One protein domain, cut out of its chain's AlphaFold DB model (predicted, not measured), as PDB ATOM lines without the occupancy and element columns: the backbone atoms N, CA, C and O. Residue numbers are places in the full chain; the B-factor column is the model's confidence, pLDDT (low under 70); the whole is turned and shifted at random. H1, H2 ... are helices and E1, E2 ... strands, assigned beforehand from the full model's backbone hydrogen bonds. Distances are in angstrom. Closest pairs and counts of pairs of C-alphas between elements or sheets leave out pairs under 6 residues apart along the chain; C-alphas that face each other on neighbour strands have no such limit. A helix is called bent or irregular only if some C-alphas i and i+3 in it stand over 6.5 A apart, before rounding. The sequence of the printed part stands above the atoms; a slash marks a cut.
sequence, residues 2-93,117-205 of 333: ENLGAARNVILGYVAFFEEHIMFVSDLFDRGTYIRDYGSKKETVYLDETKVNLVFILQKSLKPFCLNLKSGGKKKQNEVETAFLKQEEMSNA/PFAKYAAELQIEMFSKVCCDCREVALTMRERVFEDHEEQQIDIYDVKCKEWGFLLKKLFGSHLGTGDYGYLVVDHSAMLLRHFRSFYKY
ATOM      1  N   GLU A   2     125.195 271.362 231.378       39.44
ATOM      2  CA  GLU A   2     124.778 271.161 229.972       39.44
ATOM      3  C   GLU A   2     124.193 272.410 229.267       39.44
ATOM      4  O   GLU A   2     124.416 272.588 228.075       39.44
ATOM      5  N   ASN A   3     123.554 273.347 229.983       50.06
ATOM      6  CA  ASN A   3     122.921 274.527 229.356       50.06
ATOM      7  C   ASN A   3     123.874 275.677 228.962       50.06
ATOM      8  O   ASN A   3     123.515 276.494 228.116       50.06
ATOM      9  N   LEU A   4     125.085 275.761 229.530       52.50
ATOM     10  CA  LEU A   4     126.031 276.851 229.222       52.50
ATOM     11  C   LEU A   4     126.684 276.685 227.840       52.50
ATOM     12  O   LEU A   4     126.921 277.673 227.148       52.50
ATOM     13  N   GLY A   5     126.934 275.441 227.417       70.88
ATOM     14  CA  GLY A   5     127.451 275.144 226.076       70.88
ATOM     15  C   GLY A   5     126.417 275.410 224.978       70.88
ATOM     16  O   GLY A   5     126.756 275.957 223.934       70.88
ATOM     17  N   ALA A   6     125.144 275.102 225.242       81.69
ATOM     18  CA  ALA A   6     124.062 275.286 224.278       81.69
ATOM     19  C   ALA A   6     123.856 276.763 223.899       81.69
ATOM     20  O   ALA A   6     123.835 277.090 222.715       81.69
ATOM     21  N   ALA A   7     123.783 277.672 224.879       85.19
ATOM     22  CA  ALA A   7     123.592 279.102 224.611       85.19
ATOM     23  C   ALA A   7     124.764 279.723 223.826       85.19
ATOM     24  O   ALA A   7     124.548 280.504 222.901       85.19
ATOM     25  N   ARG A   8     126.005 279.328 224.146       87.81
ATOM     26  CA  ARG A   8     127.200 279.748 223.395       87.81
ATOM     27  C   ARG A   8     127.142 279.277 221.941       87.81
ATOM     28  O   ARG A   8     127.382 280.072 221.037       87.81
ATOM     29  N   ASN A   9     126.763 278.019 221.718       88.62
ATOM     30  CA  ASN A   9     126.620 277.457 220.374       88.62
ATOM     31  C   ASN A   9     125.524 278.156 219.562       88.62
ATOM     32  O   ASN A   9     125.700 278.356 218.364       88.62
ATOM     33  N   VAL A  10     124.420 278.566 220.197       89.94
ATOM     34  CA  VAL A  10     123.368 279.353 219.532       89.94
ATOM     35  C   VAL A  10     123.931 280.680 219.023       89.94
ATOM     36  O   VAL A  10     123.767 280.994 217.845       89.94
ATOM     37  N   ILE A  11     124.642 281.429 219.872       91.56
ATOM     38  CA  ILE A  11     125.216 282.733 219.503       91.56
ATOM     39  C   ILE A  11     126.265 282.583 218.393       91.56
ATOM     40  O   ILE A  11     126.193 283.284 217.387       91.56
ATOM     41  N   LEU A  12     127.189 281.625 218.517       90.69
ATOM     42  CA  LEU A  12     128.173 281.334 217.465       90.69
ATOM     43  C   LEU A  12     127.506 280.882 216.162       90.69
ATOM     44  O   LEU A  12     127.944 281.244 215.073       90.69
ATOM     45  N   GLY A  13     126.403 280.141 216.262       91.25
ATOM     46  CA  GLY A  13     125.594 279.776 215.112       91.25
ATOM     47  C   GLY A  13     125.006 280.993 214.393       91.25
ATOM     48  O   GLY A  13     124.828 280.930 213.178       91.25
ATOM     49  N   TYR A  14     124.683 282.076 215.103       92.19
ATOM     50  CA  TYR A  14     124.240 283.326 214.480       92.19
ATOM     51  C   TYR A  14     125.384 284.096 213.825       92.19
ATOM     52  O   TYR A  14     125.180 284.660 212.758       92.19
ATOM     53  N   VAL A  15     126.590 284.066 214.398       90.38
ATOM     54  CA  VAL A  15     127.783 284.631 213.744       90.38
ATOM     55  C   VAL A  15     128.027 283.950 212.395       90.38
ATOM     56  O   VAL A  15     128.109 284.636 211.379       90.38
ATOM     57  N   ALA A  16     128.034 282.613 212.370       89.88
ATOM     58  CA  ALA A  16     128.186 281.844 211.132       89.88
ATOM     59  C   ALA A  16     127.074 282.151 210.114       89.88
ATOM     60  O   ALA A  16     127.339 282.310 208.929       89.88
ATOM     61  N   PHE A  17     125.832 282.308 210.583       90.44
ATOM     62  CA  PHE A  17     124.710 282.704 209.731       90.44
ATOM     63  C   PHE A  17     124.921 284.077 209.074       90.44
ATOM     64  O   PHE A  17     124.688 284.223 207.876       90.44
ATOM     65  N   PHE A  18     125.374 285.084 209.829       89.44
ATOM     66  CA  PHE A  18     125.650 286.398 209.248       89.44
ATOM     67  C   PHE A  18     126.817 286.355 208.259       89.44
ATOM     68  O   PHE A  18     126.757 287.039 207.241       89.44
ATOM     69  N   GLU A  19     127.840 285.540 208.519       87.12
ATOM     70  CA  GLU A  19     128.956 285.332 207.592       87.12
ATOM     71  C   GLU A  19     128.485 284.708 206.269       87.12
ATOM     72  O   GLU A  19     128.762 285.266 205.207       87.12
ATOM     73  N   GLU A  20     127.702 283.624 206.320       86.50
ATOM     74  CA  GLU A  20     127.102 282.985 205.137       86.50
ATOM     75  C   GLU A  20     126.251 283.972 204.328       86.50
ATOM     76  O   GLU A  20     126.379 284.066 203.106       86.50
ATOM     77  N   HIS A  21     125.423 284.761 205.012       84.44
ATOM     78  CA  HIS A  21     124.585 285.775 204.384       84.44
ATOM     79  C   HIS A  21     125.419 286.890 203.715       84.44
ATOM     80  O   HIS A  21     125.177 287.262 202.566       84.44
ATOM     81  N   ILE A  22     126.464 287.394 204.380       85.12
ATOM     82  CA  ILE A  22     127.381 288.387 203.797       85.12
ATOM     83  C   ILE A  22     128.122 287.809 202.586       85.12
ATOM     84  O   ILE A  22     128.346 288.532 201.608       85.12
ATOM     85  N   MET A  23     128.508 286.532 202.635       83.69
ATOM     86  CA  MET A  23     129.137 285.841 201.511       83.69
ATOM     87  C   MET A  23     128.188 285.721 200.322       83.69
ATOM     88  O   MET A  23     128.604 286.038 199.215       83.69
ATOM     89  N   PHE A  24     126.922 285.355 200.541       83.88
ATOM     90  CA  PHE A  24     125.911 285.299 199.482       83.88
ATOM     91  C   PHE A  24     125.775 286.642 198.751       83.88
ATOM     92  O   PHE A  24     125.872 286.705 197.526       83.88
ATOM     93  N   VAL A  25     125.626 287.737 199.502       80.69
ATOM     94  CA  VAL A  25     125.521 289.077 198.906       80.69
ATOM     95  C   VAL A  25     126.824 289.478 198.208       80.69
ATOM     96  O   VAL A  25     126.791 290.163 197.191       80.69
ATOM     97  N   SER A  26     127.981 289.060 198.729       77.44
ATOM     98  CA  SER A  26     129.281 289.341 198.106       77.44
ATOM     99  C   SER A  26     129.463 288.586 196.794       77.44
ATOM    100  O   SER A  26     129.830 289.212 195.811       77.44
ATOM    101  N   ASP A  27     129.115 287.300 196.747       80.50
ATOM    102  CA  ASP A  27     129.167 286.478 195.533       80.50
ATOM    103  C   ASP A  27     128.256 287.048 194.433       80.50
ATOM    104  O   ASP A  27     128.627 287.081 193.261       80.50
ATOM    105  N   LEU A  28     127.097 287.603 194.810       76.31
ATOM    106  CA  LEU A  28     126.220 288.306 193.870       76.31
ATOM    107  C   LEU A  28     126.921 289.493 193.184       76.31
ATOM    108  O   LEU A  28     126.693 289.743 192.002       76.31
ATOM    109  N   PHE A  29     127.777 290.215 193.915       68.50
ATOM    110  CA  PHE A  29     128.557 291.333 193.384       68.50
ATOM    111  C   PHE A  29     129.821 290.887 192.652       68.50
ATOM    112  O   PHE A  29     130.110 291.430 191.590       68.50
ATOM    113  N   ASP A  30     130.547 289.905 193.184       72.94
ATOM    114  CA  ASP A  30     131.820 289.430 192.633       72.94
ATOM    115  C   ASP A  30     131.626 288.765 191.264       72.94
ATOM    116  O   ASP A  30     132.470 288.889 190.378       72.94
ATOM    117  N   ARG A  31     130.472 288.118 191.043       75.19
ATOM    118  CA  ARG A  31     130.084 287.606 189.719       75.19
ATOM    119  C   ARG A  31     129.850 288.713 188.695       75.19
ATOM    120  O   ARG A  31     129.829 288.429 187.501       75.19
ATOM    121  N   GLY A  32     129.595 289.945 189.139       70.81
ATOM    122  CA  GLY A  32     129.269 291.076 188.272       70.81
ATOM    123  C   GLY A  32     127.989 290.876 187.454       70.81
ATOM    124  O   GLY A  32     127.719 291.659 186.543       70.81
ATOM    125  N   THR A  33     127.197 289.838 187.745       76.75
ATOM    126  CA  THR A  33     125.994 289.481 186.990       76.75
ATOM    127  C   THR A  33     124.873 288.987 187.894       76.75
ATOM    128  O   THR A  33     125.099 288.147 188.764       76.75
ATOM    129  N   TYR A  34     123.653 289.431 187.618       82.94
ATOM    130  CA  TYR A  34     122.408 288.939 188.192       82.94
ATOM    131  C   TYR A  34     121.611 288.197 187.110       82.94
ATOM    132  O   TYR A  34     121.570 288.633 185.963       82.94
ATOM    133  N   ILE A  35     120.991 287.065 187.443       85.81
ATOM    134  CA  ILE A  35     120.218 286.271 186.477       85.81
ATOM    135  C   ILE A  35     118.737 286.426 186.791       85.81
ATOM    136  O   ILE A  35     118.282 286.015 187.858       85.81
ATOM    137  N   ARG A  36     117.984 286.960 185.834       89.88
ATOM    138  CA  ARG A  36     116.525 286.953 185.870       89.88
ATOM    139  C   ARG A  36     116.009 285.665 185.267       89.88
ATOM    140  O   ARG A  36     116.359 285.318 184.137       89.88
ATOM    141  N   ASP A  37     115.156 284.990 186.019       89.31
ATOM    142  CA  ASP A  37     114.432 283.825 185.538       89.31
ATOM    143  C   ASP A  37     113.023 284.229 185.086       89.31
ATOM    144  O   ASP A  37     112.291 284.884 185.835       89.31
ATOM    145  N   TYR A  38     112.670 283.843 183.859       89.12
ATOM    146  CA  TYR A  38     111.340 283.980 183.260       89.12
ATOM    147  C   TYR A  38     110.672 282.605 183.046       89.12
ATOM    148  O   TYR A  38     109.677 282.499 182.327       89.12
ATOM    149  N   GLY A  39     111.251 281.528 183.589       87.50
ATOM    150  CA  GLY A  39     110.792 280.141 183.485       87.50
ATOM    151  C   GLY A  39     111.155 279.487 182.154       87.50
ATOM    152  O   GLY A  39     111.789 278.438 182.116       87.50
ATOM    153  N   SER A  40     110.796 280.133 181.044       86.06
ATOM    154  CA  SER A  40     111.123 279.674 179.682       86.06
ATOM    155  C   SER A  40     112.494 280.144 179.192       86.06
ATOM    156  O   SER A  40     113.096 279.523 178.317       86.06
ATOM    157  N   LYS A  41     112.992 281.253 179.744       90.81
ATOM    158  CA  LYS A  41     114.266 281.875 179.376       90.81
ATOM    159  C   LYS A  41     114.930 282.498 180.597       90.81
ATOM    160  O   LYS A  41     114.266 282.834 181.575       90.81
ATOM    161  N   LYS A  42     116.242 282.708 180.495       90.06
ATOM    162  CA  LYS A  42     117.039 283.426 181.492       90.06
ATOM    163  C   LYS A  42     117.674 284.650 180.852       90.06
ATOM    164  O   LYS A  42     118.171 284.568 179.730       90.06
ATOM    165  N   GLU A  43     117.656 285.770 181.561       88.19
ATOM    166  CA  GLU A  43     118.317 287.006 181.147       88.19
ATOM    167  C   GLU A  43     119.462 287.305 182.115       88.19
ATOM    168  O   GLU A  43     119.268 287.374 183.329       88.19
ATOM    169  N   THR A  44     120.669 287.475 181.578       83.88
ATOM    170  CA  THR A  44     121.827 287.899 182.364       83.88
ATOM    171  C   THR A  44     121.912 289.414 182.370       83.88
ATOM    172  O   THR A  44     122.114 290.053 181.339       83.88
ATOM    173  N   VAL A  45     121.811 289.978 183.562       78.31
ATOM    174  CA  VAL A  45     121.968 291.395 183.841       78.31
ATOM    175  C   VAL A  45     123.378 291.634 184.362       78.31
ATOM    176  O   VAL A  45     123.771 291.039 185.358       78.31
ATOM    177  N   TYR A  46     124.138 292.521 183.725       73.69
ATOM    178  CA  TYR A  46     125.459 292.920 184.214       73.69
ATOM    179  C   TYR A  46     125.321 294.008 185.285       73.69
ATOM    180  O   TYR A  46     124.520 294.925 185.132       73.69
ATOM    181  N   LEU A  47     126.093 293.902 186.364       68.19
ATOM    182  CA  LEU A  47     126.113 294.836 187.497       68.19
ATOM    183  C   LEU A  47     127.276 295.849 187.412       68.19
ATOM    184  O   LEU A  47     127.337 296.775 188.229       68.19
ATOM    185  N   ASP A  48     128.171 295.683 186.428       63.88
ATOM    186  CA  ASP A  48     129.350 296.524 186.190       63.88
ATOM    187  C   ASP A  48     129.104 297.692 185.221       63.88
ATOM    188  O   ASP A  48     128.358 297.601 184.246       63.88
ATOM    189  N   GLU A  49     129.816 298.793 185.480       54.75
ATOM    190  CA  GLU A  49     129.633 300.131 184.888       54.75
ATOM    191  C   GLU A  49     130.041 300.252 183.409       54.75
ATOM    192  O   GLU A  49     129.784 301.270 182.769       54.75
ATOM    193  N   THR A  50     130.673 299.230 182.832       55.16
ATOM    194  CA  THR A  50     131.344 299.336 181.526       55.16
ATOM    195  C   THR A  50     130.452 299.044 180.316       55.16
ATOM    196  O   THR A  50     130.896 299.243 179.184       55.16
ATOM    197  N   LYS A  51     129.192 298.617 180.499       50.75
ATOM    198  CA  LYS A  51     128.266 298.327 179.385       50.75
ATOM    199  C   LYS A  51     127.013 299.208 179.432       50.75
ATOM    200  O   LYS A  51     126.097 299.013 180.224       50.75
ATOM    201  N   VAL A  52     127.007 300.201 178.546       48.91
ATOM    202  CA  VAL A  52     126.046 301.308 178.468       48.91
ATOM    203  C   VAL A  52     124.737 300.887 177.775       48.91
ATOM    204  O   VAL A  52     124.779 300.322 176.685       48.91
ATOM    205  N   ASN A  53     123.599 301.215 178.412       46.84
ATOM    206  CA  ASN A  53     122.331 301.747 177.848       46.84
ATOM    207  C   ASN A  53     121.013 301.172 178.416       46.84
ATOM    208  O   ASN A  53     120.015 301.879 178.376       46.84
ATOM    209  N   LEU A  54     120.987 299.993 179.054       44.91
ATOM    210  CA  LEU A  54     119.811 299.521 179.836       44.91
ATOM    211  C   LEU A  54     120.129 299.165 181.303       44.91
ATOM    212  O   LEU A  54     119.235 299.056 182.140       44.91
ATOM    213  N   VAL A  55     121.416 299.059 181.633       48.31
ATOM    214  CA  VAL A  55     121.953 298.660 182.948       48.31
ATOM    215  C   VAL A  55     121.947 299.806 183.976       48.31
ATOM    216  O   VAL A  55     121.985 299.579 185.184       48.31
ATOM    217  N   PHE A  56     121.815 301.056 183.525       46.47
ATOM    218  CA  PHE A  56     121.979 302.239 184.380       46.47
ATOM    219  C   PHE A  56     120.900 302.376 185.470       46.47
ATOM    220  O   PHE A  56     121.156 302.924 186.541       46.47
ATOM    221  N   ILE A  57     119.685 301.878 185.221       49.56
ATOM    222  CA  ILE A  57     118.582 301.985 186.185       49.56
ATOM    223  C   ILE A  57     118.677 300.852 187.228       49.56
ATOM    224  O   ILE A  57     118.504 301.108 188.416       49.56
ATOM    225  N   LEU A  58     119.081 299.641 186.819       49.78
ATOM    226  CA  LEU A  58     119.330 298.489 187.705       49.78
ATOM    227  C   LEU A  58     120.358 298.808 188.794       49.78
ATOM    228  O   LEU A  58     120.213 298.429 189.958       49.78
ATOM    229  N   GLN A  59     121.363 299.590 188.413       57.53
ATOM    230  CA  GLN A  59     122.400 300.083 189.301       57.53
ATOM    231  C   GLN A  59     121.881 301.074 190.358       57.53
ATOM    232  O   GLN A  59     122.483 301.177 191.424       57.53
ATOM    233  N   LYS A  60     120.780 301.798 190.112       63.66
ATOM    234  CA  LYS A  60     120.276 302.822 191.047       63.66
ATOM    235  C   LYS A  60     119.532 302.252 192.249       63.66
ATOM    236  O   LYS A  60     119.431 302.944 193.256       63.66
ATOM    237  N   SER A  61     118.994 301.039 192.154       69.81
ATOM    238  CA  SER A  61     118.081 300.496 193.166       69.81
ATOM    239  C   SER A  61     118.599 299.191 193.779       69.81
ATOM    240  O   SER A  61     118.774 299.120 194.997       69.81
ATOM    241  N   LEU A  62     118.944 298.195 192.956       76.00
ATOM    242  CA  LEU A  62     119.372 296.874 193.428       76.00
ATOM    243  C   LEU A  62     120.765 296.906 194.075       76.00
ATOM    244  O   LEU A  62     120.950 296.387 195.173       76.00
ATOM    245  N   LYS A  63     121.742 297.566 193.439       76.50
ATOM    246  CA  LYS A  63     123.112 297.676 193.979       76.50
ATOM    247  C   LYS A  63     123.134 298.394 195.342       76.50
ATOM    248  O   LYS A  63     123.686 297.819 196.280       76.50
ATOM    249  N   PRO A  64     122.497 299.569 195.527       82.44
ATOM    250  CA  PRO A  64     122.374 300.191 196.845       82.44
ATOM    251  C   PRO A  64     121.649 299.313 197.866       82.44
ATOM    252  O   PRO A  64     122.083 299.238 199.012       82.44
ATOM    253  N   PHE A  65     120.587 298.609 197.460       82.81
ATOM    254  CA  PHE A  65     119.866 297.690 198.341       82.81
ATOM    255  C   PHE A  65     120.772 296.560 198.855       82.81
ATOM    256  O   PHE A  65     120.890 296.364 200.064       82.81
ATOM    257  N   CYS A  66     121.492 295.877 197.965       80.44
ATOM    258  CA  CYS A  66     122.417 294.809 198.335       80.44
ATOM    259  C   CYS A  66     123.621 295.328 199.152       80.44
ATOM    260  O   CYS A  66     124.054 294.670 200.098       80.44
ATOM    261  N   LEU A  67     124.136 296.533 198.874       84.44
ATOM    262  CA  LEU A  67     125.172 297.163 199.709       84.44
ATOM    263  C   LEU A  67     124.661 297.489 201.123       84.44
ATOM    264  O   LEU A  67     125.380 297.287 202.107       84.44
ATOM    265  N   ASN A  68     123.414 297.945 201.244       85.50
ATOM    266  CA  ASN A  68     122.766 298.172 202.535       85.50
ATOM    267  C   ASN A  68     122.559 296.857 203.299       85.50
ATOM    268  O   ASN A  68     122.854 296.802 204.491       85.50
ATOM    269  N   LEU A  69     122.152 295.779 202.620       83.62
ATOM    270  CA  LEU A  69     122.059 294.442 203.219       83.62
ATOM    271  C   LEU A  69     123.416 293.956 203.737       83.62
ATOM    272  O   LEU A  69     123.525 293.539 204.890       83.62
ATOM    273  N   LYS A  70     124.471 294.068 202.922       84.44
ATOM    274  CA  LYS A  70     125.830 293.658 203.302       84.44
ATOM    275  C   LYS A  70     126.366 294.467 204.482       84.44
ATOM    276  O   LYS A  70     126.919 293.898 205.421       84.44
ATOM    277  N   SER A  71     126.215 295.790 204.446       86.00
ATOM    278  CA  SER A  71     126.686 296.668 205.523       86.00
ATOM    279  C   SER A  71     125.895 296.466 206.819       86.00
ATOM    280  O   SER A  71     126.501 296.366 207.886       86.00
ATOM    281  N   GLY A  72     124.569 296.313 206.731       83.88
ATOM    282  CA  GLY A  72     123.704 295.971 207.858       83.88
ATOM    283  C   GLY A  72     124.054 294.613 208.469       83.88
ATOM    284  O   GLY A  72     124.227 294.516 209.683       83.88
ATOM    285  N   GLY A  73     124.261 293.594 207.630       83.94
ATOM    286  CA  GLY A  73     124.700 292.264 208.055       83.94
ATOM    287  C   GLY A  73     126.050 292.300 208.770       83.94
ATOM    288  O   GLY A  73     126.174 291.769 209.869       83.94
ATOM    289  N   LYS A  74     127.041 293.006 208.209       88.56
ATOM    290  CA  LYS A  74     128.375 293.145 208.817       88.56
ATOM    291  C   LYS A  74     128.332 293.889 210.149       88.56
ATOM    292  O   LYS A  74     129.009 293.500 211.098       88.56
ATOM    293  N   LYS A  75     127.519 294.945 210.240       90.62
ATOM    294  CA  LYS A  75     127.292 295.659 211.499       90.62
ATOM    295  C   LYS A  75     126.709 294.712 212.550       90.62
ATOM    296  O   LYS A  75     127.238 294.646 213.655       90.62
ATOM    297  N   LYS A  76     125.680 293.941 212.187       89.94
ATOM    298  CA  LYS A  76     125.032 293.006 213.108       89.94
ATOM    299  C   LYS A  76     125.957 291.866 213.537       89.94
ATOM    300  O   LYS A  76     125.998 291.541 214.719       89.94
ATOM    301  N   GLN A  77     126.742 291.312 212.614       91.62
ATOM    302  CA  GLN A  77     127.770 290.320 212.926       91.62
ATOM    303  C   GLN A  77     128.748 290.856 213.978       91.62
ATOM    304  O   GLN A  77     128.928 290.231 215.020       91.62
ATOM    305  N   ASN A  78     129.313 292.045 213.744       91.62
ATOM    306  CA  ASN A  78     130.259 292.672 214.668       91.62
ATOM    307  C   ASN A  78     129.636 292.934 216.047       91.62
ATOM    308  O   ASN A  78     130.306 292.759 217.066       91.62
ATOM    309  N   GLU A  79     128.368 293.356 216.101       93.06
ATOM    310  CA  GLU A  79     127.632 293.538 217.358       93.06
ATOM    311  C   GLU A  79     127.531 292.223 218.144       93.06
ATOM    312  O   GLU A  79     127.812 292.208 219.345       93.06
ATOM    313  N   VAL A  80     127.188 291.121 217.468       92.12
ATOM    314  CA  VAL A  80     127.058 289.793 218.086       92.12
ATOM    315  C   VAL A  80     128.408 289.244 218.541       92.12
ATOM    316  O   VAL A  80     128.519 288.770 219.671       92.12
ATOM    317  N   GLU A  81     129.450 289.359 217.716       91.31
ATOM    318  CA  GLU A  81     130.815 288.948 218.074       91.31
ATOM    319  C   GLU A  81     131.344 289.740 219.275       91.31
ATOM    320  O   GLU A  81     131.857 289.165 220.236       91.31
ATOM    321  N   THR A  82     131.158 291.063 219.272       91.31
ATOM    322  CA  THR A  82     131.589 291.931 220.376       91.31
ATOM    323  C   THR A  82     130.838 291.604 221.666       91.31
ATOM    324  O   THR A  82     131.438 291.571 222.742       91.31
ATOM    325  N   ALA A  83     129.528 291.359 221.586       90.25
ATOM    326  CA  ALA A  83     128.724 290.964 222.738       90.25
ATOM    327  C   ALA A  83     129.148 289.593 223.288       90.25
ATOM    328  O   ALA A  83     129.232 289.427 224.506       90.25
ATOM    329  N   PHE A  84     129.472 288.643 222.405       90.31
ATOM    330  CA  PHE A  84     129.980 287.327 222.787       90.31
ATOM    331  C   PHE A  84     131.322 287.429 223.528       90.31
ATOM    332  O   PHE A  84     131.441 286.901 224.633       90.31
ATOM    333  N   LEU A  85     132.299 288.158 222.971       89.62
ATOM    334  CA  LEU A  85     133.631 288.319 223.571       89.62
ATOM    335  C   LEU A  85     133.568 288.983 224.952       89.62
ATOM    336  O   LEU A  85     134.181 288.491 225.897       89.62
ATOM    337  N   LYS A  86     132.759 290.041 225.108       89.06
ATOM    338  CA  LYS A  86     132.553 290.706 226.408       89.06
ATOM    339  C   LYS A  86     132.008 289.748 227.468       89.06
ATOM    340  O   LYS A  86     132.458 289.761 228.609       89.06
ATOM    341  N   GLN A  87     131.040 288.907 227.102       85.56
ATOM    342  CA  GLN A  87     130.483 287.917 228.026       85.56
ATOM    343  C   GLN A  87     131.476 286.791 228.338       85.56
ATOM    344  O   GLN A  87     131.472 286.264 229.451       85.56
ATOM    345  N   GLU A  88     132.342 286.432 227.389       84.25
ATOM    346  CA  GLU A  88     133.386 285.429 227.595       84.25
ATOM    347  C   GLU A  88     134.457 285.927 228.574       84.25
ATOM    348  O   GLU A  88     134.796 285.209 229.518       84.25
ATOM    349  N   GLU A  89     134.916 287.171 228.422       84.12
ATOM    350  CA  GLU A  89     135.858 287.826 229.339       84.12
ATOM    351  C   GLU A  89     135.312 287.900 230.767       84.12
ATOM    352  O   GLU A  89     135.999 287.501 231.707       84.12
ATOM    353  N   MET A  90     134.051 288.315 230.929       78.31
ATOM    354  CA  MET A  90     133.390 288.344 232.237       78.31
ATOM    355  C   MET A  90     133.259 286.949 232.860       78.31
ATOM    356  O   MET A  90     133.416 286.809 234.067       78.31
ATOM    357  N   SER A  91     133.014 285.912 232.051       74.12
ATOM    358  CA  SER A  91     132.899 284.535 232.547       74.12
ATOM    359  C   SER A  91     134.237 283.887 232.914       74.12
ATOM    360  O   SER A  91     134.261 282.994 233.751       74.12
ATOM    361  N   ASN A  92     135.342 284.322 232.300       68.00
ATOM    362  CA  ASN A  92     136.688 283.809 232.583       68.00
ATOM    363  C   ASN A  92     137.374 284.548 233.745       68.00
ATOM    364  O   ASN A  92     138.330 284.027 234.312       68.00
ATOM    365  N   ALA A  93     136.907 285.751 234.096       63.03
ATOM    366  CA  ALA A  93     137.347 286.477 235.288       63.03
ATOM    367  C   ALA A  93     136.783 285.876 236.595       63.03
ATOM    368  O   ALA A  93     137.277 286.182 237.682       63.03
ATOM    369  N   PRO A 117     124.289 284.969 231.610       84.69
ATOM    370  CA  PRO A 117     124.300 286.101 230.678       84.69
ATOM    371  C   PRO A 117     124.218 285.666 229.205       84.69
ATOM    372  O   PRO A 117     123.438 286.226 228.436       84.69
ATOM    373  N   PHE A 118     124.903 284.567 228.866       86.25
ATOM    374  CA  PHE A 118     124.828 283.906 227.563       86.25
ATOM    375  C   PHE A 118     123.428 283.399 227.199       86.25
ATOM    376  O   PHE A 118     122.981 283.609 226.079       86.25
ATOM    377  N   ALA A 119     122.721 282.734 228.114       88.12
ATOM    378  CA  ALA A 119     121.358 282.257 227.865       88.12
ATOM    379  C   ALA A 119     120.375 283.417 227.664       88.12
ATOM    380  O   ALA A 119     119.524 283.341 226.781       88.12
ATOM    381  N   LYS A 120     120.521 284.502 228.437       90.06
ATOM    382  CA  LYS A 120     119.713 285.712 228.256       90.06
ATOM    383  C   LYS A 120     119.953 286.327 226.877       90.06
ATOM    384  O   LYS A 120     118.998 286.564 226.148       90.06
ATOM    385  N   TYR A 121     121.217 286.512 226.500       91.50
ATOM    386  CA  TYR A 121     121.570 287.106 225.215       91.50
ATOM    387  C   TYR A 121     121.184 286.220 224.023       91.50
ATOM    388  O   TYR A 121     120.649 286.712 223.034       91.50
ATOM    389  N   ALA A 122     121.372 284.902 224.131       91.44
ATOM    390  CA  ALA A 122     120.909 283.956 223.122       91.44
ATOM    391  C   ALA A 122     119.384 284.027 222.935       91.44
ATOM    392  O   ALA A 122     118.911 284.002 221.801       91.44
ATOM    393  N   ALA A 123     118.616 284.154 224.024       91.44
ATOM    394  CA  ALA A 123     117.165 284.312 223.956       91.44
ATOM    395  C   ALA A 123     116.751 285.651 223.324       91.44
ATOM    396  O   ALA A 123     115.861 285.668 222.479       91.44
ATOM    397  N   GLU A 124     117.408 286.756 223.685       93.62
ATOM    398  CA  GLU A 124     117.181 288.074 223.076       93.62
ATOM    399  C   GLU A 124     117.438 288.040 221.563       93.62
ATOM    400  O   GLU A 124     116.589 288.473 220.783       93.62
ATOM    401  N   LEU A 125     118.556 287.443 221.140       93.00
ATOM    402  CA  LEU A 125     118.906 287.294 219.729       93.00
ATOM    403  C   LEU A 125     117.905 286.397 218.987       93.00
ATOM    404  O   LEU A 125     117.499 286.707 217.870       93.00
ATOM    405  N   GLN A 126     117.451 285.315 219.621       93.06
ATOM    406  CA  GLN A 126     116.423 284.442 219.059       93.06
ATOM    407  C   GLN A 126     115.101 285.196 218.839       93.06
ATOM    408  O   GLN A 126     114.503 285.080 217.770       93.06
ATOM    409  N   ILE A 127     114.649 285.983 219.823       94.12
ATOM    410  CA  ILE A 127     113.424 286.797 219.730       94.12
ATOM    411  C   ILE A 127     113.546 287.832 218.611       94.12
ATOM    412  O   ILE A 127     112.612 288.002 217.827       94.12
ATOM    413  N   GLU A 128     114.697 288.498 218.510       94.94
ATOM    414  CA  GLU A 128     114.968 289.463 217.445       94.94
ATOM    415  C   GLU A 128     114.822 288.818 216.060       94.94
ATOM    416  O   GLU A 128     114.136 289.356 215.189       94.94
ATOM    417  N   MET A 129     115.406 287.635 215.865       93.56
ATOM    418  CA  MET A 129     115.365 286.936 214.581       93.56
ATOM    419  C   MET A 129     113.971 286.387 214.255       93.56
ATOM    420  O   MET A 129     113.547 286.462 213.102       93.56
ATOM    421  N   PHE A 130     113.214 285.914 215.252       93.88
ATOM    422  CA  PHE A 130     111.800 285.563 215.069       93.88
ATOM    423  C   PHE A 130     110.964 286.764 214.626       93.88
ATOM    424  O   PHE A 130     110.175 286.655 213.686       93.88
ATOM    425  N   SER A 131     111.156 287.914 215.275       95.88
ATOM    426  CA  SER A 131     110.487 289.158 214.889       95.88
ATOM    427  C   SER A 131     110.825 289.530 213.445       95.88
ATOM    428  O   SER A 131     109.927 289.803 212.648       95.88
ATOM    429  N   LYS A 132     112.109 289.433 213.071       94.06
ATOM    430  CA  LYS A 132     112.570 289.687 211.704       94.06
ATOM    431  C   LYS A 132     111.891 288.770 210.678       94.06
ATOM    432  O   LYS A 132     111.365 289.291 209.702       94.06
ATOM    433  N   VAL A 133     111.804 287.453 210.912       93.50
ATOM    434  CA  VAL A 133     111.095 286.528 209.992       93.50
ATOM    435  C   VAL A 133     109.654 286.949 209.757       93.50
ATOM    436  O   VAL A 133     109.184 286.901 208.622       93.50
ATOM    437  N   CYS A 134     108.937 287.333 210.812       93.69
ATOM    438  CA  CYS A 134     107.536 287.726 210.705       93.69
ATOM    439  C   CYS A 134     107.371 289.054 209.953       93.69
ATOM    440  O   CYS A 134     106.458 289.189 209.138       93.69
ATOM    441  N   CYS A 135     108.258 290.022 210.199       95.12
ATOM    442  CA  CYS A 135     108.280 291.294 209.480       95.12
ATOM    443  C   CYS A 135     108.581 291.094 207.990       95.12
ATOM    444  O   CYS A 135     107.825 291.581 207.149       95.12
ATOM    445  N   ASP A 136     109.615 290.318 207.669       94.38
ATOM    446  CA  ASP A 136     110.002 290.012 206.290       94.38
ATOM    447  C   ASP A 136     108.887 289.227 205.575       94.38
ATOM    448  O   ASP A 136     108.505 289.560 204.453       94.38
ATOM    449  N   CYS A 137     108.272 288.250 206.255       94.56
ATOM    450  CA  CYS A 137     107.116 287.513 205.735       94.56
ATOM    451  C   CYS A 137     105.957 288.452 205.386       94.56
ATOM    452  O   CYS A 137     105.296 288.264 204.365       94.56
ATOM    453  N   ARG A 138     105.685 289.454 206.233       95.62
ATOM    454  CA  ARG A 138     104.629 290.439 205.983       95.62
ATOM    455  C   ARG A 138     104.941 291.268 204.743       95.62
ATOM    456  O   ARG A 138     104.047 291.477 203.932       95.62
ATOM    457  N   GLU A 139     106.177 291.722 204.582       94.62
ATOM    458  CA  GLU A 139     106.592 292.507 203.417       94.62
ATOM    459  C   GLU A 139     106.483 291.705 202.108       94.62
ATOM    460  O   GLU A 139     105.910 292.182 201.120       94.62
ATOM    461  N   VAL A 140     106.964 290.460 202.121       95.81
ATOM    462  CA  VAL A 140     106.844 289.521 200.996       95.81
ATOM    463  C   VAL A 140     105.369 289.277 200.663       95.81
ATOM    464  O   VAL A 140     104.966 289.382 199.503       95.81
ATOM    465  N   ALA A 141     104.544 289.018 201.681       94.44
ATOM    466  CA  ALA A 141     103.120 288.763 201.510       94.44
ATOM    467  C   ALA A 141     102.365 289.978 200.959       94.44
ATOM    468  O   ALA A 141     101.517 289.800 200.091       94.44
ATOM    469  N   LEU A 142     102.665 291.195 201.423       94.81
ATOM    470  CA  LEU A 142     102.053 292.422 200.898       94.81
ATOM    471  C   LEU A 142     102.401 292.623 199.423       94.81
ATOM    472  O   LEU A 142     101.518 292.900 198.617       94.81
ATOM    473  N   THR A 143     103.659 292.384 199.045       95.06
ATOM    474  CA  THR A 143     104.072 292.472 197.639       95.06
ATOM    475  C   THR A 143     103.272 291.508 196.763       95.06
ATOM    476  O   THR A 143     102.760 291.908 195.725       95.06
ATOM    477  N   MET A 144     103.094 290.257 197.194       94.56
ATOM    478  CA  MET A 144     102.289 289.294 196.434       94.56
ATOM    479  C   MET A 144     100.798 289.652 196.420       94.56
ATOM    480  O   MET A 144     100.129 289.486 195.409       94.56
ATOM    481  N   ARG A 145     100.247 290.113 197.543       91.62
ATOM    482  CA  ARG A 145      98.796 290.305 197.684       91.62
ATOM    483  C   ARG A 145      98.275 291.588 197.063       91.62
ATOM    484  O   ARG A 145      97.092 291.627 196.753       91.62
ATOM    485  N   GLU A 146      99.110 292.612 196.935       92.19
ATOM    486  CA  GLU A 146      98.641 293.960 196.603       92.19
ATOM    487  C   GLU A 146      99.370 294.568 195.404       92.19
ATOM    488  O   GLU A 146      98.815 295.437 194.735       92.19
ATOM    489  N   ARG A 147     100.605 294.141 195.103       94.12
ATOM    490  CA  ARG A 147     101.398 294.825 194.080       94.12
ATOM    491  C   ARG A 147     100.998 294.411 192.663       94.12
ATOM    492  O   ARG A 147     100.791 293.233 192.352       94.12
ATOM    493  N   VAL A 148     100.946 295.417 191.800       94.94
ATOM    494  CA  VAL A 148     100.887 295.300 190.344       94.94
ATOM    495  C   VAL A 148     102.117 296.034 189.825       94.94
ATOM    496  O   VAL A 148     102.315 297.194 190.173       94.94
ATOM    497  N   PHE A 149     102.982 295.329 189.103       93.75
ATOM    498  CA  PHE A 149     104.217 295.884 188.558       93.75
ATOM    499  C   PHE A 149     103.999 296.365 187.130       93.75
ATOM    500  O   PHE A 149     103.440 295.642 186.309       93.75
ATOM    501  N   GLU A 150     104.518 297.542 186.815       92.56
ATOM    502  CA  GLU A 150     104.577 298.024 185.437       92.56
ATOM    503  C   GLU A 150     105.746 297.379 184.670       92.56
ATOM    504  O   GLU A 150     106.720 296.902 185.259       92.56
ATOM    505  N   ASP A 151     105.717 297.417 183.335       86.56
ATOM    506  CA  ASP A 151     106.749 296.778 182.496       86.56
ATOM    507  C   ASP A 151     108.172 297.301 182.726       86.56
ATOM    508  O   ASP A 151     109.160 296.600 182.502       86.56
ATOM    509  N   HIS A 152     108.294 298.537 183.203       84.62
ATOM    510  CA  HIS A 152     109.573 299.171 183.502       84.62
ATOM    511  C   HIS A 152     110.051 298.924 184.947       84.62
ATOM    512  O   HIS A 152     111.138 299.372 185.318       84.62
ATOM    513  N   GLU A 153     109.282 298.197 185.768       88.44
ATOM    514  CA  GLU A 153     109.573 297.929 187.183       88.44
ATOM    515  C   GLU A 153     110.263 296.577 187.451       88.44
ATOM    516  O   GLU A 153     110.317 296.126 188.594       88.44
ATOM    517  N   GLU A 154     110.879 295.947 186.446       88.12
ATOM    518  CA  GLU A 154     111.625 294.676 186.593       88.12
ATOM    519  C   GLU A 154     112.597 294.666 187.786       88.12
ATOM    520  O   GLU A 154     112.771 293.670 188.480       88.12
ATOM    521  N   GLN A 155     113.193 295.814 188.094       85.69
ATOM    522  CA  GLN A 155     114.135 295.968 189.206       85.69
ATOM    523  C   GLN A 155     113.494 295.824 190.576       85.69
ATOM    524  O   GLN A 155     114.133 295.381 191.526       85.69
ATOM    525  N   GLN A 156     112.239 296.240 190.697       89.88
ATOM    526  CA  GLN A 156     111.493 296.082 191.933       89.88
ATOM    527  C   GLN A 156     111.191 294.599 192.163       89.88
ATOM    528  O   GLN A 156     111.208 294.150 193.309       89.88
ATOM    529  N   ILE A 157     111.016 293.832 191.080       93.44
ATOM    530  CA  ILE A 157     110.920 292.372 191.119       93.44
ATOM    531  C   ILE A 157     112.282 291.749 191.470       93.44
ATOM    532  O   ILE A 157     112.329 290.823 192.274       93.44
ATOM    533  N   ASP A 158     113.397 292.285 190.964       90.44
ATOM    534  CA  ASP A 158     114.750 291.829 191.329       90.44
ATOM    535  C   ASP A 158     115.056 292.065 192.825       90.44
ATOM    536  O   ASP A 158     115.578 291.189 193.511       90.44
ATOM    537  N   ILE A 159     114.679 293.228 193.372       90.19
ATOM    538  CA  ILE A 159     114.790 293.517 194.814       90.19
ATOM    539  C   ILE A 159     113.902 292.565 195.620       90.19
ATOM    540  O   ILE A 159     114.315 292.063 196.666       90.19
ATOM    541  N   TYR A 160     112.681 292.321 195.146       94.62
ATOM    542  CA  TYR A 160     111.757 291.384 195.771       94.62
ATOM    543  C   TYR A 160     112.302 289.945 195.777       94.62
ATOM    544  O   TYR A 160     112.217 289.281 196.807       94.62
ATOM    545  N   ASP A 161     112.929 289.488 194.691       93.44
ATOM    546  CA  ASP A 161     113.595 288.181 194.614       93.44
ATOM    547  C   ASP A 161     114.683 288.038 195.687       93.44
ATOM    548  O   ASP A 161     114.718 287.054 196.427       93.44
ATOM    549  N   VAL A 162     115.534 289.057 195.840       90.19
ATOM    550  CA  VAL A 162     116.554 289.064 196.900       90.19
ATOM    551  C   VAL A 162     115.897 289.014 198.282       90.19
ATOM    552  O   VAL A 162     116.321 288.219 199.114       90.19
ATOM    553  N   LYS A 163     114.823 289.779 198.527       93.00
ATOM    554  CA  LYS A 163     114.074 289.725 199.799       93.00
ATOM    555  C   LYS A 163     113.481 288.342 200.085       93.00
ATOM    556  O   LYS A 163     113.491 287.904 201.233       93.00
ATOM    557  N   CYS A 164     112.995 287.641 199.065       94.19
ATOM    558  CA  CYS A 164     112.471 286.283 199.214       94.19
ATOM    559  C   CYS A 164     113.574 285.293 199.605       94.19
ATOM    560  O   CYS A 164     113.378 284.481 200.512       94.19
ATOM    561  N   LYS A 165     114.758 285.408 198.993       91.19
ATOM    562  CA  LYS A 165     115.940 284.599 199.337       91.19
ATOM    563  C   LYS A 165     116.438 284.886 200.753       91.19
ATOM    564  O   LYS A 165     116.687 283.949 201.506       91.19
ATOM    565  N   GLU A 166     116.485 286.159 201.140       89.94
ATOM    566  CA  GLU A 166     116.801 286.597 202.504       89.94
ATOM    567  C   GLU A 166     115.875 285.975 203.546       89.94
ATOM    568  O   GLU A 166     116.313 285.404 204.551       89.94
ATOM    569  N   TRP A 167     114.574 286.035 203.275       93.19
ATOM    570  CA  TRP A 167     113.575 285.407 204.118       93.19
ATOM    571  C   TRP A 167     113.763 283.883 204.181       93.19
ATOM    572  O   TRP A 167     113.719 283.301 205.267       93.19
ATOM    573  N   GLY A 168     114.067 283.242 203.047       91.75
ATOM    574  CA  GLY A 168     114.390 281.816 202.959       91.75
ATOM    575  C   GLY A 168     115.604 281.403 203.803       91.75
ATOM    576  O   GLY A 168     115.534 280.410 204.536       91.75
ATOM    577  N   PHE A 169     116.696 282.176 203.778       90.25
ATOM    578  CA  PHE A 169     117.865 281.929 204.630       90.25
ATOM    579  C   PHE A 169     117.506 281.997 206.113       90.25
ATOM    580  O   PHE A 169     117.902 281.130 206.896       90.25
ATOM    581  N   LEU A 170     116.717 283.000 206.498       91.06
ATOM    582  CA  LEU A 170     116.317 283.189 207.885       91.06
ATOM    583  C   LEU A 170     115.367 282.080 208.368       91.06
ATOM    584  O   LEU A 170     115.527 281.580 209.483       91.06
ATOM    585  N   LEU A 171     114.442 281.623 207.517       91.31
ATOM    586  CA  LEU A 171     113.602 280.453 207.791       91.31
ATOM    587  C   LEU A 171     114.451 279.204 208.045       91.31
ATOM    588  O   LEU A 171     114.288 278.537 209.069       91.31
ATOM    589  N   LYS A 172     115.401 278.914 207.151       89.56
ATOM    590  CA  LYS A 172     116.304 277.767 207.298       89.56
ATOM    591  C   LYS A 172     117.137 277.869 208.576       89.56
ATOM    592  O   LYS A 172     117.370 276.856 209.232       89.56
ATOM    593  N   LYS A 173     117.556 279.079 208.961       89.81
ATOM    594  CA  LYS A 173     118.318 279.301 210.193       89.81
ATOM    595  C   LYS A 173     117.495 279.042 211.455       89.81
ATOM    596  O   LYS A 173     118.002 278.407 212.378       89.81
ATOM    597  N   LEU A 174     116.263 279.547 211.515       89.88
ATOM    598  CA  LEU A 174     115.430 279.448 212.716       89.88
ATOM    599  C   LEU A 174     114.782 278.078 212.892       89.88
ATOM    600  O   LEU A 174     114.623 277.621 214.022       89.88
ATOM    601  N   PHE A 175     114.406 277.437 211.789       87.31
ATOM    602  CA  PHE A 175     113.561 276.245 211.817       87.31
ATOM    603  C   PHE A 175     114.226 275.004 211.204       87.31
ATOM    604  O   PHE A 175     113.668 273.909 211.267       87.31
ATOM    605  N   GLY A 176     115.432 275.152 210.651       84.62
ATOM    606  CA  GLY A 176     116.186 274.070 210.028       84.62
ATOM    607  C   GLY A 176     115.703 273.711 208.621       84.62
ATOM    608  O   GLY A 176     114.736 274.253 208.094       84.62
ATOM    609  N   SER A 177     116.392 272.749 208.004       75.69
ATOM    610  CA  SER A 177     116.074 272.220 206.667       75.69
ATOM    611  C   SER A 177     114.804 271.367 206.618       75.69
ATOM    612  O   SER A 177     114.315 271.074 205.535       75.69
ATOM    613  N   HIS A 178     114.291 270.948 207.777       67.19
ATOM    614  CA  HIS A 178     113.082 270.131 207.893       67.19
ATOM    615  C   HIS A 178     111.811 270.962 208.066       67.19
ATOM    616  O   HIS A 178     110.735 270.385 208.225       67.19
ATOM    617  N   LEU A 179     111.905 272.299 208.056       66.88
ATOM    618  CA  LEU A 179     110.711 273.129 208.040       66.88
ATOM    619  C   LEU A 179     109.957 272.861 206.736       66.88
ATOM    620  O   LEU A 179     110.356 273.314 205.666       66.88
ATOM    621  N   GLY A 180     108.847 272.134 206.846       61.69
ATOM    622  CA  GLY A 180     107.879 271.953 205.777       61.69
ATOM    623  C   GLY A 180     107.119 273.250 205.541       61.69
ATOM    624  O   GLY A 180     105.932 273.331 205.839       61.69
ATOM    625  N   THR A 181     107.791 274.268 204.997       66.38
ATOM    626  CA  THR A 181     107.143 275.494 204.500       66.38
ATOM    627  C   THR A 181     106.097 275.188 203.416       66.38
ATOM    628  O   THR A 181     105.289 276.050 203.066       66.38
ATOM    629  N   GLY A 182     106.087 273.942 202.930       77.75
ATOM    630  CA  GLY A 182     105.176 273.413 201.936       77.75
ATOM    631  C   GLY A 182     105.503 273.954 200.553       77.75
ATOM    632  O   GLY A 182     106.397 274.786 200.378       77.75
ATOM    633  N   ASP A 183     104.722 273.519 199.572       85.06
ATOM    634  CA  ASP A 183     104.883 273.969 198.189       85.06
ATOM    635  C   ASP A 183     104.752 275.493 198.073       85.06
ATOM    636  O   ASP A 183     105.425 276.108 197.255       85.06
ATOM    637  N   TYR A 184     103.958 276.130 198.943       87.12
ATOM    638  CA  TYR A 184     103.816 277.587 198.971       87.12
ATOM    639  C   TYR A 184     105.073 278.309 199.449       87.12
ATOM    640  O   TYR A 184     105.417 279.337 198.878       87.12
ATOM    641  N   GLY A 185     105.784 277.807 200.460       88.44
ATOM    642  CA  GLY A 185     107.042 278.428 200.873       88.44
ATOM    643  C   GLY A 185     108.109 278.332 199.791       88.44
ATOM    644  O   GLY A 185     108.786 279.316 199.507       88.44
ATOM    645  N   TYR A 186     108.203 277.169 199.146       88.56
ATOM    646  CA  TYR A 186     109.082 276.962 197.998       88.56
ATOM    647  C   TYR A 186     108.710 277.876 196.821       88.56
ATOM    648  O   TYR A 186     109.564 278.572 196.278       88.56
ATOM    649  N   LEU A 187     107.418 277.959 196.488       91.94
ATOM    650  CA  LEU A 187     106.892 278.871 195.472       91.94
ATOM    651  C   LEU A 187     107.272 280.325 195.778       91.94
ATOM    652  O   LEU A 187     107.695 281.049 194.882       91.94
ATOM    653  N   VAL A 188     107.133 280.751 197.034       93.69
ATOM    654  CA  VAL A 188     107.436 282.121 197.461       93.69
ATOM    655  C   VAL A 188     108.929 282.424 197.362       93.69
ATOM    656  O   VAL A 188     109.281 283.493 196.877       93.69
ATOM    657  N   VAL A 189     109.803 281.519 197.804       92.88
ATOM    658  CA  VAL A 189     111.250 281.780 197.833       92.88
ATOM    659  C   VAL A 189     111.880 281.687 196.442       92.88
ATOM    660  O   VAL A 189     112.674 282.557 196.092       92.88
ATOM    661  N   ASP A 190     111.498 280.687 195.641       90.25
ATOM    662  CA  ASP A 190     112.213 280.362 194.397       90.25
ATOM    663  C   ASP A 190     111.494 280.827 193.124       90.25
ATOM    664  O   ASP A 190     112.146 281.142 192.129       90.25
ATOM    665  N   HIS A 191     110.156 280.881 193.129       93.88
ATOM    666  CA  HIS A 191     109.369 281.035 191.894       93.88
ATOM    667  C   HIS A 191     108.548 282.319 191.824       93.88
ATOM    668  O   HIS A 191     108.119 282.719 190.743       93.88
ATOM    669  N   SER A 192     108.329 282.997 192.948       95.12
ATOM    670  CA  SER A 192     107.448 284.163 193.019       95.12
ATOM    671  C   SER A 192     107.915 285.306 192.123       95.12
ATOM    672  O   SER A 192     107.112 285.885 191.397       95.12
ATOM    673  N   ALA A 193     109.217 285.590 192.112       95.44
ATOM    674  CA  ALA A 193     109.795 286.621 191.267       95.44
ATOM    675  C   ALA A 193     109.642 286.280 189.781       95.44
ATOM    676  O   ALA A 193     109.219 287.127 189.002       95.44
ATOM    677  N   MET A 194     109.918 285.034 189.385       95.38
ATOM    678  CA  MET A 194     109.696 284.564 188.013       95.38
ATOM    679  C   MET A 194     108.231 284.746 187.590       95.38
ATOM    680  O   MET A 194     107.959 285.272 186.513       95.38
ATOM    681  N   LEU A 195     107.286 284.359 188.447       94.69
ATOM    682  CA  LEU A 195     105.857 284.510 188.174       94.69
ATOM    683  C   LEU A 195     105.445 285.984 188.084       94.69
ATOM    684  O   LEU A 195     104.692 286.341 187.185       94.69
ATOM    685  N   LEU A 196     105.983 286.860 188.935       95.44
ATOM    686  CA  LEU A 196     105.747 288.306 188.846       95.44
ATOM    687  C   LEU A 196     106.312 288.920 187.563       95.44
ATOM    688  O   LEU A 196     105.712 289.847 187.027       95.44
ATOM    689  N   ARG A 197     107.423 288.403 187.030       92.75
ATOM    690  CA  ARG A 197     107.939 288.854 185.727       92.75
ATOM    691  C   ARG A 197     107.009 288.488 184.575       92.75
ATOM    692  O   ARG A 197     106.974 289.206 183.583       92.75
ATOM    693  N   HIS A 198     106.268 287.388 184.698       91.56
ATOM    694  CA  HIS A 198     105.337 286.947 183.664       91.56
ATOM    695  C   HIS A 198     103.953 287.590 183.800       91.56
ATOM    696  O   HIS A 198     103.427 288.126 182.834       91.56
ATOM    697  N   PHE A 199     103.376 287.555 185.000       92.81
ATOM    698  CA  PHE A 199     101.993 287.963 185.251       92.81
ATOM    699  C   PHE A 199     101.852 289.393 185.767       92.81
ATOM    700  O   PHE A 199     100.736 289.894 185.859       92.81
ATOM    701  N   ARG A 200     102.953 290.045 186.167       94.31
ATOM    702  CA  ARG A 200     102.984 291.393 186.767       94.31
ATOM    703  C   ARG A 200     102.225 291.561 188.084       94.31
ATOM    704  O   ARG A 200     102.395 292.570 188.760       94.31
ATOM    705  N   SER A 201     101.421 290.590 188.503       94.19
ATOM    706  CA  SER A 201     100.697 290.611 189.767       94.19
ATOM    707  C   SER A 201     100.248 289.205 190.147       94.19
ATOM    708  O   SER A 201      99.855 288.431 189.284       94.19
ATOM    709  N   PHE A 202     100.247 288.876 191.439       93.31
ATOM    710  CA  PHE A 202      99.508 287.708 191.940       93.31
ATOM    711  C   PHE A 202      98.066 288.061 192.312       93.31
ATOM    712  O   PHE A 202      97.191 287.204 192.232       93.31
ATOM    713  N   TYR A 203      97.812 289.316 192.698       88.81
ATOM    714  CA  TYR A 203      96.495 289.810 193.097       88.81
ATOM    715  C   TYR A 203      95.448 289.591 191.999       88.81
ATOM    716  O   TYR A 203      94.436 288.926 192.242       88.81
ATOM    717  N   LYS A 204      95.745 290.062 190.779       87.25
ATOM    718  CA  LYS A 204      94.837 289.990 189.621       87.25
ATOM    719  C   LYS A 204      94.486 288.559 189.201       87.25
ATOM    720  O   LYS A 204      93.406 288.322 188.677       87.25
ATOM    721  N   TYR A 205      95.370 287.599 189.473       87.38
ATOM    722  CA  TYR A 205      95.198 286.187 189.108       87.38
ATOM    723  C   TYR A 205      94.863 285.302 190.313       87.38
ATOM    724  O   TYR A 205      94.958 284.074 190.250       87.38
TER     725      TYR A 205
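AT A GLANCE: This is residues 2 to 93 and 117 to 205 of the 333 residues of an uncharacterized protein of Pocillopora damicornis (UniProt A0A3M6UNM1). Five helices make an elongated up-and-down bundle, each running against the one before it in the chain, with H4 in the middle and H5 packed on H4. A small hairpin of two strands, E1 and E2, sits at the end where H1 finishes and H2 begins; the start of H1, the end of H2 and the start of H3 make the other end. The printed part has 181 residues, in the order H1, E1, E2, H2, H3, H4, H5; the sheet E1 - E2 is antiparallel and the class is mostly helix. The whole is only just compact, close to loose, with a radius of gyration of the C-alphas of 18.9 A and spans of 61 by 39 by 23 A.

HOW THE PARTS SIT: H1, residues 2 to 30, touches residues 66 to 84 of H2, residues 55 to 92, at a shallow tilt of 23 degrees, opposite ways; their closest C-alphas, Ile 22 and Lys 70, are 5.5 A apart. Between them in the chain, E1, residues 33 to 37, and E2, residues 42 to 46, form a hairpin, with N 34 and O 45 at 2.8 A, within hydrogen-bond range. H3, residues 117 to 146, touches H1 at a steep tilt of 41 degrees, the same way, closest at C-alphas Ala 7 and Ala 119, 5.1 A. H4, residues 154 to 175, touches H2, closest at C-alphas Leu 62 and Ile 159, 5.8 A. H3 and H4 form a helical hairpin, closest at C-alphas Asp 136 and Trp 167, 6.2 A. H5, residues 182 to 199, forms another with H4, at a shallow tilt of 6 degrees, closest at C-alphas Cys 164 and Val 189, 4.9 A. The closest C-alphas of E1 and H5, Asp 37 and Met 194, are 5.4 A apart. H5 is apart from H1 and H2. Every O i to N i+4 pair is within hydrogen-bond range in H3 and H4, against 23 of 25 in H1, 30 of 34 in H2 and 11 of 14 in H5.

IN THESE COORDINATES: H1 begins at C-alpha 2 (124.778, 271.161, 229.972) and is 42.2 A long. E1 and E2 are each 13.0 A. H2, 53.9 A, is only just irregular, with C-alphas 60 and 63 6.6 A apart, and has a kink of 32 degrees near residue 62. H3 is 43.4 A and H4 31.3 A. H5, 22.4 A, is irregular, with C-alphas 190 and 193 7.4 A apart, and ends at C-alpha 199 (101.993, 287.963, 185.251).

THE WHOLE: The C-alphas farthest apart, Ala 93 and Tyr 205, are 62.5 A apart. Residues 94 to 116 are not printed, and C-alphas 93 and 117 are 13.8 A apart across this cut. Of the links printed whole, none is long. Confidence is under 70 at residues 2 to 4, 29, 47 to 61, 92 to 93 and 178 to 181.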